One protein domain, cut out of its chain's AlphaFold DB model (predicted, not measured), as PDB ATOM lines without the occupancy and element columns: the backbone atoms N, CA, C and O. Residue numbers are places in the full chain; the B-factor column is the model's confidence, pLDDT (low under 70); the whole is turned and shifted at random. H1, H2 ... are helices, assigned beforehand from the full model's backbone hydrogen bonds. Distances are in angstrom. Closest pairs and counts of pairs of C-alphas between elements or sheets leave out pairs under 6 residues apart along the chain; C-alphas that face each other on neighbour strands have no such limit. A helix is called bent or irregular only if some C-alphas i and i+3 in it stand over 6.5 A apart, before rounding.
ATOM      1  N   ARG A   4      74.105 -40.751  41.589       91.19
ATOM      2  CA  ARG A   4      75.247 -41.664  41.607       91.19
ATOM      3  C   ARG A   4      75.833 -41.873  40.207       91.19
ATOM      4  O   ARG A   4      77.038 -41.768  40.038       91.19
ATOM      5  N   VAL A   5      74.980 -42.102  39.205       91.12
ATOM      6  CA  VAL A   5      75.406 -42.290  37.807       91.12
ATOM      7  C   VAL A   5      76.068 -41.020  37.270       91.12
ATOM      8  O   VAL A   5      77.132 -41.090  36.657       91.12
ATOM      9  N   TRP A   6      75.495 -39.850  37.571       91.50
ATOM     10  CA  TRP A   6      76.110 -38.566  37.228       91.50
ATOM     11  C   TRP A   6      77.504 -38.402  37.836       91.50
ATOM     12  O   TRP A   6      78.451 -38.116  37.108       91.50
ATOM     13  N   GLY A   7      77.634 -38.595  39.150       89.56
ATOM     14  CA  GLY A   7      78.883 -38.351  39.872       89.56
ATOM     15  C   GLY A   7      79.983 -39.380  39.608       89.56
ATOM     16  O   GLY A   7      81.148 -39.004  39.547       89.56
ATOM     17  N   GLU A   8      79.628 -40.658  39.439       88.25
ATOM     18  CA  GLU A   8      80.600 -41.758  39.316       88.25
ATOM     19  C   GLU A   8      80.961 -42.106  37.866       88.25
ATOM     20  O   GLU A   8      82.010 -42.706  37.638       88.25
ATOM     21  N   LYS A   9      80.101 -41.790  36.885       87.88
ATOM     22  CA  LYS A   9      80.277 -42.237  35.491       87.88
ATOM     23  C   LYS A   9      80.254 -41.092  34.489       87.88
ATOM     24  O   LYS A   9      81.230 -40.908  33.765       87.88
ATOM     25  N   ILE A  10      79.171 -40.318  34.458       90.56
ATOM     26  CA  ILE A  10      78.926 -39.355  33.374       90.56
ATOM     27  C   ILE A  10      79.831 -38.124  33.484       90.56
ATOM     28  O   ILE A  10      80.595 -37.856  32.560       90.56
ATOM     29  N   LEU A  11      79.814 -37.411  34.617       91.12
ATOM     30  CA  LEU A  11      80.627 -36.201  34.803       91.12
ATOM     31  C   LEU A  11      82.139 -36.475  34.708       91.12
ATOM     32  O   LEU A  11      82.821 -35.679  34.067       91.12
ATOM     33  N   PRO A  12      82.687 -37.583  35.255       87.75
ATOM     34  CA  PRO A  12      84.093 -37.927  35.040       87.75
ATOM     35  C   PRO A  12      84.466 -38.114  33.561       87.75
ATOM     36  O   PRO A  12      85.478 -37.576  33.117       87.75
ATOM     37  N   ASN A  13      83.641 -38.823  32.778       85.88
ATOM     38  CA  ASN A  13      83.896 -39.029  31.346       85.88
ATOM     39  C   ASN A  13      83.749 -37.735  30.537       85.88
ATOM     40  O   ASN A  13      84.576 -37.452  29.673       85.88
ATOM     41  N   MET A  14      82.733 -36.924  30.843       88.75
ATOM     42  CA  MET A  14      82.577 -35.597  30.247       88.75
ATOM     43  C   MET A  14      83.797 -34.719  30.541       88.75
ATOM     44  O   MET A  14      84.351 -34.123  29.624       88.75
ATOM     45  N   GLY A  15      84.257 -34.692  31.795       87.94
ATOM     46  CA  GLY A  15      85.425 -33.916  32.203       87.94
ATOM     47  C   GLY A  15      86.672 -34.310  31.420       87.94
ATOM     48  O   GLY A  15      87.345 -33.438  30.881       87.94
ATOM     49  N   LEU A  16      86.926 -35.614  31.257       84.06
ATOM     50  CA  LEU A  16      88.020 -36.119  30.419       84.06
ATOM     51  C   LEU A  16      87.923 -35.629  28.969       84.06
ATOM     52  O   LEU A  16      88.900 -35.092  28.449       84.06
ATOM     53  N   LYS A  17      86.749 -35.757  28.330       85.50
ATOM     54  CA  LYS A  17      86.536 -35.294  26.944       85.50
ATOM     55  C   LYS A  17      86.720 -33.778  26.790       85.50
ATOM     56  O   LYS A  17      87.109 -33.318  25.722       85.50
ATOM     57  N   MET A  18      86.465 -33.010  27.848       88.56
ATOM     58  CA  MET A  18      86.604 -31.549  27.870       88.56
ATOM     59  C   MET A  18      87.972 -31.064  28.379       88.56
ATOM     60  O   MET A  18      88.179 -29.862  28.549       88.56
ATOM     61  N   GLY A  19      88.911 -31.976  28.651       87.12
ATOM     62  CA  GLY A  19      90.228 -31.613  29.175       87.12
ATOM     63  C   GLY A  19      90.196 -31.073  30.612       87.12
ATOM     64  O   GLY A  19      91.092 -30.331  31.003       87.12
ATOM     65  N   MET A  20      89.170 -31.400  31.400       85.00
ATOM     66  CA  MET A  20      88.999 -30.940  32.780       85.00
ATOM     67  C   MET A  20      89.646 -31.914  33.772       85.00
ATOM     68  O   MET A  20      89.544 -33.135  33.636       85.00
ATOM     69  N   SER A  21      90.299 -31.373  34.802       62.72
ATOM     70  CA  SER A  21      91.169 -32.122  35.721       62.72
ATOM     71  C   SER A  21      90.479 -32.687  36.971       62.72
ATOM     72  O   SER A  21      91.139 -33.380  37.747       62.72
ATOM     73  N   HIS A  22      89.181 -32.425  37.192       60.47
ATOM     74  CA  HIS A  22      88.472 -32.829  38.416       60.47
ATOM     75  C   HIS A  22      87.012 -33.252  38.166       60.47
ATOM     76  O   HIS A  22      86.190 -32.456  37.713       60.47
ATOM     77  N   GLY A  23      86.668 -34.496  38.518       51.84
ATOM     78  CA  GLY A  23      85.286 -34.951  38.724       51.84
ATOM     79  C   GLY A  23      84.881 -34.903  40.212       51.84
ATOM     80  O   GLY A  23      85.755 -34.892  41.077       51.84
ATOM     81  N   PRO A  24      83.573 -34.902  40.544       47.72
ATOM     82  CA  PRO A  24      83.065 -34.689  41.911       47.72
ATOM     83  C   PRO A  24      83.362 -35.814  42.917       47.72
ATOM     84  O   PRO A  24      83.210 -35.612  44.121       47.72
ATOM     85  N   ILE A  25      83.766 -37.000  42.452       51.22
ATOM     86  CA  ILE A  25      84.208 -38.111  43.301       51.22
ATOM     87  C   ILE A  25      85.629 -38.468  42.864       51.22
ATOM     88  O   ILE A  25      85.856 -38.970  41.766       51.22
ATOM     89  N   TYR A  26      86.591 -38.145  43.723       49.34
ATOM     90  CA  TYR A  26      88.017 -38.349  43.500       49.34
ATOM     91  C   TYR A  26      88.351 -39.819  43.226       49.34
ATOM     92  O   TYR A  26      88.321 -40.644  44.137       49.34
ATOM     93  N   SER A  27      88.708 -40.143  41.983       42.53
ATOM     94  CA  SER A  27      89.831 -41.023  41.609       42.53
ATOM     95  C   SER A  27      89.865 -41.199  40.089       42.53
ATOM     96  O   SER A  27      89.068 -41.929  39.507       42.53
ATOM     97  N   TYR A  28      90.825 -40.544  39.432       46.56
ATOM     98  CA  TYR A  28      91.230 -40.924  38.082       46.56
ATOM     99  C   TYR A  28      92.030 -42.225  38.188       46.56
ATOM    100  O   TYR A  28      93.199 -42.225  38.571       46.56
ATOM    101  N   GLY A  29      91.388 -43.350  37.887       42.72
ATOM    102  CA  GLY A  29      92.056 -44.633  37.687       42.72
ATOM    103  C   GLY A  29      92.707 -44.695  36.308       42.72
ATOM    104  O   GLY A  29      92.219 -45.422  35.456       42.72
ATOM    105  N   ASN A  30      93.730 -43.870  36.075       42.44
ATOM    106  CA  ASN A  30      94.843 -44.105  35.144       42.44
ATOM    107  C   ASN A  30      95.740 -42.863  35.132       42.44
ATOM    108  O   ASN A  30      95.372 -41.811  34.613       42.44
ATOM    109  N   SER A  31      96.934 -42.997  35.703       44.91
ATOM    110  CA  SER A  31      97.953 -41.944  35.790       44.91
ATOM    111  C   SER A  31      98.581 -41.570  34.440       44.91
ATOM    112  O   SER A  31      99.345 -40.618  34.384       44.91
ATOM    113  N   GLU A  32      98.269 -42.285  33.356       45.53
ATOM    114  CA  GLU A  32      98.826 -42.025  32.017       45.53
ATOM    115  C   GLU A  32      98.042 -40.965  31.215       45.53
ATOM    116  O   GLU A  32      98.554 -40.448  30.230       45.53
ATOM    117  N   ALA A  33      96.827 -40.588  31.644       49.59
ATOM    118  CA  ALA A  33      95.991 -39.596  30.948       49.59
ATOM    119  C   ALA A  33      96.178 -38.143  31.446       49.59
ATOM    120  O   ALA A  33      95.489 -37.237  30.976       49.59
ATOM    121  N   GLN A  34      97.067 -37.904  32.418       51.34
ATOM    122  CA  GLN A  34      97.195 -36.599  33.082       51.34
ATOM    123  C   GLN A  34      98.129 -35.599  32.382       51.34
ATOM    124  O   GLN A  34      98.027 -34.406  32.657       51.34
ATOM    125  N   ASP A  35      98.986 -36.028  31.454       49.88
ATOM    126  CA  ASP A  35     100.099 -35.181  30.997       49.88
ATOM    127  C   ASP A  35      99.772 -34.206  29.845       49.88
ATOM    128  O   ASP A  35     100.640 -33.441  29.424       49.88
ATOM    129  N   SER A  36      98.527 -34.146  29.351       57.62
ATOM    130  CA  SER A  36      98.161 -33.184  28.294       57.62
ATOM    131  C   SER A  36      96.679 -32.792  28.257       57.62
ATOM    132  O   SER A  36      96.069 -32.734  27.186       57.62
ATOM    133  N   LEU A  37      96.063 -32.524  29.408       70.12
ATOM    134  CA  LEU A  37      94.711 -31.964  29.415       70.12
ATOM    135  C   LEU A  37      94.739 -30.512  28.903       70.12
ATOM    136  O   LEU A  37      95.517 -29.691  29.385       70.12
ATOM    137  N   SER A  38      93.891 -30.203  27.919       84.56
ATOM    138  CA  SER A  38      93.671 -28.849  27.387       84.56
ATOM    139  C   SER A  38      92.239 -28.420  27.718       84.56
ATOM    140  O   SER A  38      91.337 -28.732  26.941       84.56
ATOM    141  N   PRO A  39      92.004 -27.770  28.876       89.25
ATOM    142  CA  PRO A  39      90.660 -27.412  29.313       89.25
ATOM    143  C   PRO A  39      89.935 -26.551  28.279       89.25
ATOM    144  O   PRO A  39      90.451 -25.520  27.846       89.25
ATOM    145  N   THR A  40      88.716 -26.941  27.914       93.19
ATOM    146  CA  THR A  40      87.879 -26.157  26.989       93.19
ATOM    147  C   THR A  40      87.128 -25.015  27.680       93.19
ATOM    148  O   THR A  40      86.468 -24.223  27.011       93.19
ATOM    149  N   MET A  41      87.176 -24.941  29.014       93.50
ATOM    150  CA  MET A  41      86.514 -23.920  29.836       93.50
ATOM    151  C   MET A  41      87.265 -23.674  31.149       93.50
ATOM    152  O   MET A  41      88.223 -24.381  31.473       93.50
ATOM    153  N   SER A  42      86.831 -22.666  31.912       91.94
ATOM    154  CA  SER A  42      87.369 -22.413  33.249       91.94
ATOM    155  C   SER A  42      86.951 -23.515  34.235       91.94
ATOM    156  O   SER A  42      85.903 -24.144  34.082       91.94
ATOM    157  N   GLN A  43      87.758 -23.743  35.278       87.19
ATOM    158  CA  GLN A  43      87.393 -24.683  36.345       87.19
ATOM    159  C   GLN A  43      86.120 -24.236  37.082       87.19
ATOM    160  O   GLN A  43      85.319 -25.077  37.466       87.19
ATOM    161  N   GLU A  44      85.906 -22.925  37.230       91.38
ATOM    162  CA  GLU A  44      84.706 -22.365  37.863       91.38
ATOM    163  C   GLU A  44      83.434 -22.715  37.076       91.38
ATOM    164  O   GLU A  44      82.452 -23.177  37.658       91.38
ATOM    165  N   ASP A  45      83.459 -22.571  35.748       93.75
ATOM    166  CA  ASP A  45      82.325 -22.940  34.891       93.75
ATOM    167  C   ASP A  45      82.044 -24.444  34.951       93.75
ATOM    168  O   ASP A  45      80.889 -24.867  35.050       93.75
ATOM    169  N   TRP A  46      83.096 -25.261  34.945       91.94
ATOM    170  CA  TRP A  46      82.965 -26.706  35.086       91.94
ATOM    171  C   TRP A  46      82.376 -27.109  36.440       91.94
ATOM    172  O   TRP A  46      81.457 -27.929  36.498       91.94
ATOM    173  N   ASP A  47      82.841 -26.496  37.528       90.88
ATOM    174  CA  ASP A  47      82.304 -26.740  38.862       90.88
ATOM    175  C   ASP A  47      80.821 -26.353  38.919       90.88
ATOM    176  O   ASP A  47      80.023 -27.099  39.487       90.88
ATOM    177  N   ASN A  48      80.413 -25.253  38.278       93.50
ATOM    178  CA  ASN A  48      79.004 -24.867  38.172       93.50
ATOM    179  C   ASN A  48      78.162 -25.928  37.438       93.50
ATOM    180  O   ASN A  48      77.066 -26.265  37.898       93.50
ATOM    181  N   ILE A  49      78.678 -26.509  36.348       93.44
ATOM    182  CA  ILE A  49      78.025 -27.612  35.619       93.44
ATOM    183  C   ILE A  49      77.873 -28.841  36.524       93.44
ATOM    184  O   ILE A  49      76.776 -29.398  36.648       93.44
ATOM    185  N   VAL A  50      78.954 -29.250  37.191       92.44
ATOM    186  CA  VAL A  50      78.963 -30.391  38.119       92.44
ATOM    187  C   VAL A  50      77.940 -30.186  39.239       92.44
ATOM    188  O   VAL A  50      77.105 -31.064  39.482       92.44
ATOM    189  N   HIS A  51      77.949 -29.018  39.886       92.81
ATOM    190  CA  HIS A  51      77.007 -28.687  40.955       92.81
ATOM    191  C   HIS A  51      75.561 -28.710  40.460       92.81
ATOM    192  O   HIS A  51      74.695 -29.253  41.149       92.81
ATOM    193  N   TYR A  52      75.287 -28.165  39.272       95.00
ATOM    194  CA  TYR A  52      73.949 -28.184  38.690       95.00
ATOM    195  C   TYR A  52      73.425 -29.619  38.537       95.00
ATOM    196  O   TYR A  52      72.384 -29.954  39.108       95.00
ATOM    197  N   TYR A  53      74.159 -30.501  37.851       93.38
ATOM    198  CA  TYR A  53      73.694 -31.871  37.602       93.38
ATOM    199  C   TYR A  53      73.559 -32.703  38.883       93.38
ATOM    200  O   TYR A  53      72.592 -33.457  39.037       93.38
ATOM    201  N   LEU A  54      74.473 -32.556  39.845       93.06
ATOM    202  CA  LEU A  54      74.375 -33.274  41.118       93.06
ATOM    203  C   LEU A  54      73.201 -32.788  41.978       93.06
ATOM    204  O   LEU A  54      72.527 -33.609  42.604       93.06
ATOM    205  N   ASN A  55      72.910 -31.485  41.973       93.75
ATOM    206  CA  ASN A  55      71.805 -30.921  42.750       93.75
ATOM    207  C   ASN A  55      70.434 -31.195  42.117       93.75
ATOM    208  O   ASN A  55      69.479 -31.457  42.847       93.75
ATOM    209  N   GLN A  56      70.332 -31.182  40.784       93.88
ATOM    210  CA  GLN A  56      69.078 -31.463  40.070       93.88
ATOM    211  C   GLN A  56      68.762 -32.963  39.957       93.88
ATOM    212  O   GLN A  56      67.619 -33.350  39.707       93.88
ATOM    213  N   SER A  57      69.755 -33.838  40.140       91.88
ATOM    214  CA  SER A  57      69.553 -35.283  40.042       91.88
ATOM    215  C   SER A  57      68.926 -35.888  41.302       91.88
ATOM    216  O   SER A  57      69.218 -35.517  42.444       91.88
TER     217      SER A  57
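AT A GLANCE: This is residues 4 to 57 of the 434 residues of the protein "VCBS repeat-containing protein" of Zobellia laminariae (UniProt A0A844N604). Two helices, H1 and H2, run side by side in opposite directions as a loose hairpin, closest near the beginning of H1 and the end of H2. A long loop, residues 18 to 42, joins their other ends: its first part, round residue 22, folds back over H1, and its later part, round residues 29 to 36, swings wide of the two helices before it reaches H2. The printed part has 54 residues, with H1 then H2 and no named strand; its class is all helix. It is compact, with a radius of gyration of the C-alphas of 10.8 A and spans of 32 by 22 by 14 A.

IN THESE COORDINATES: H1, residues 4 to 17, begins at C-alpha 4 (75.247, -41.664, 41.607) and is 19.6 A long. It is irregular: C-alphas 8 and 11 are 7.2 A apart. H2, residues 43 to 56, is 19.9 A long and ends at C-alpha 56 (69.078, -31.463, 40.070).

HOW THE PARTS SIT: H1 and H2, a helical hairpin, touch through residues 6 to 11 and 50 to 54 alone. Their closest C-alphas, of Trp 6 and Leu 54, are 6.8 A apart. They run opposite ways at a shallow tilt of 26 degrees. Every O i to N i+4 pair is within hydrogen-bond range in H2, and 7 of 10 in H1.

THE WHOLE: The C-alphas farthest apart, of Glu 32 and Gln 56, are 32.6 A apart. The printed part has no cut. The link from H1 to H2 is long, 25 residues. Residues 21 to 36 have pLDDT under 70.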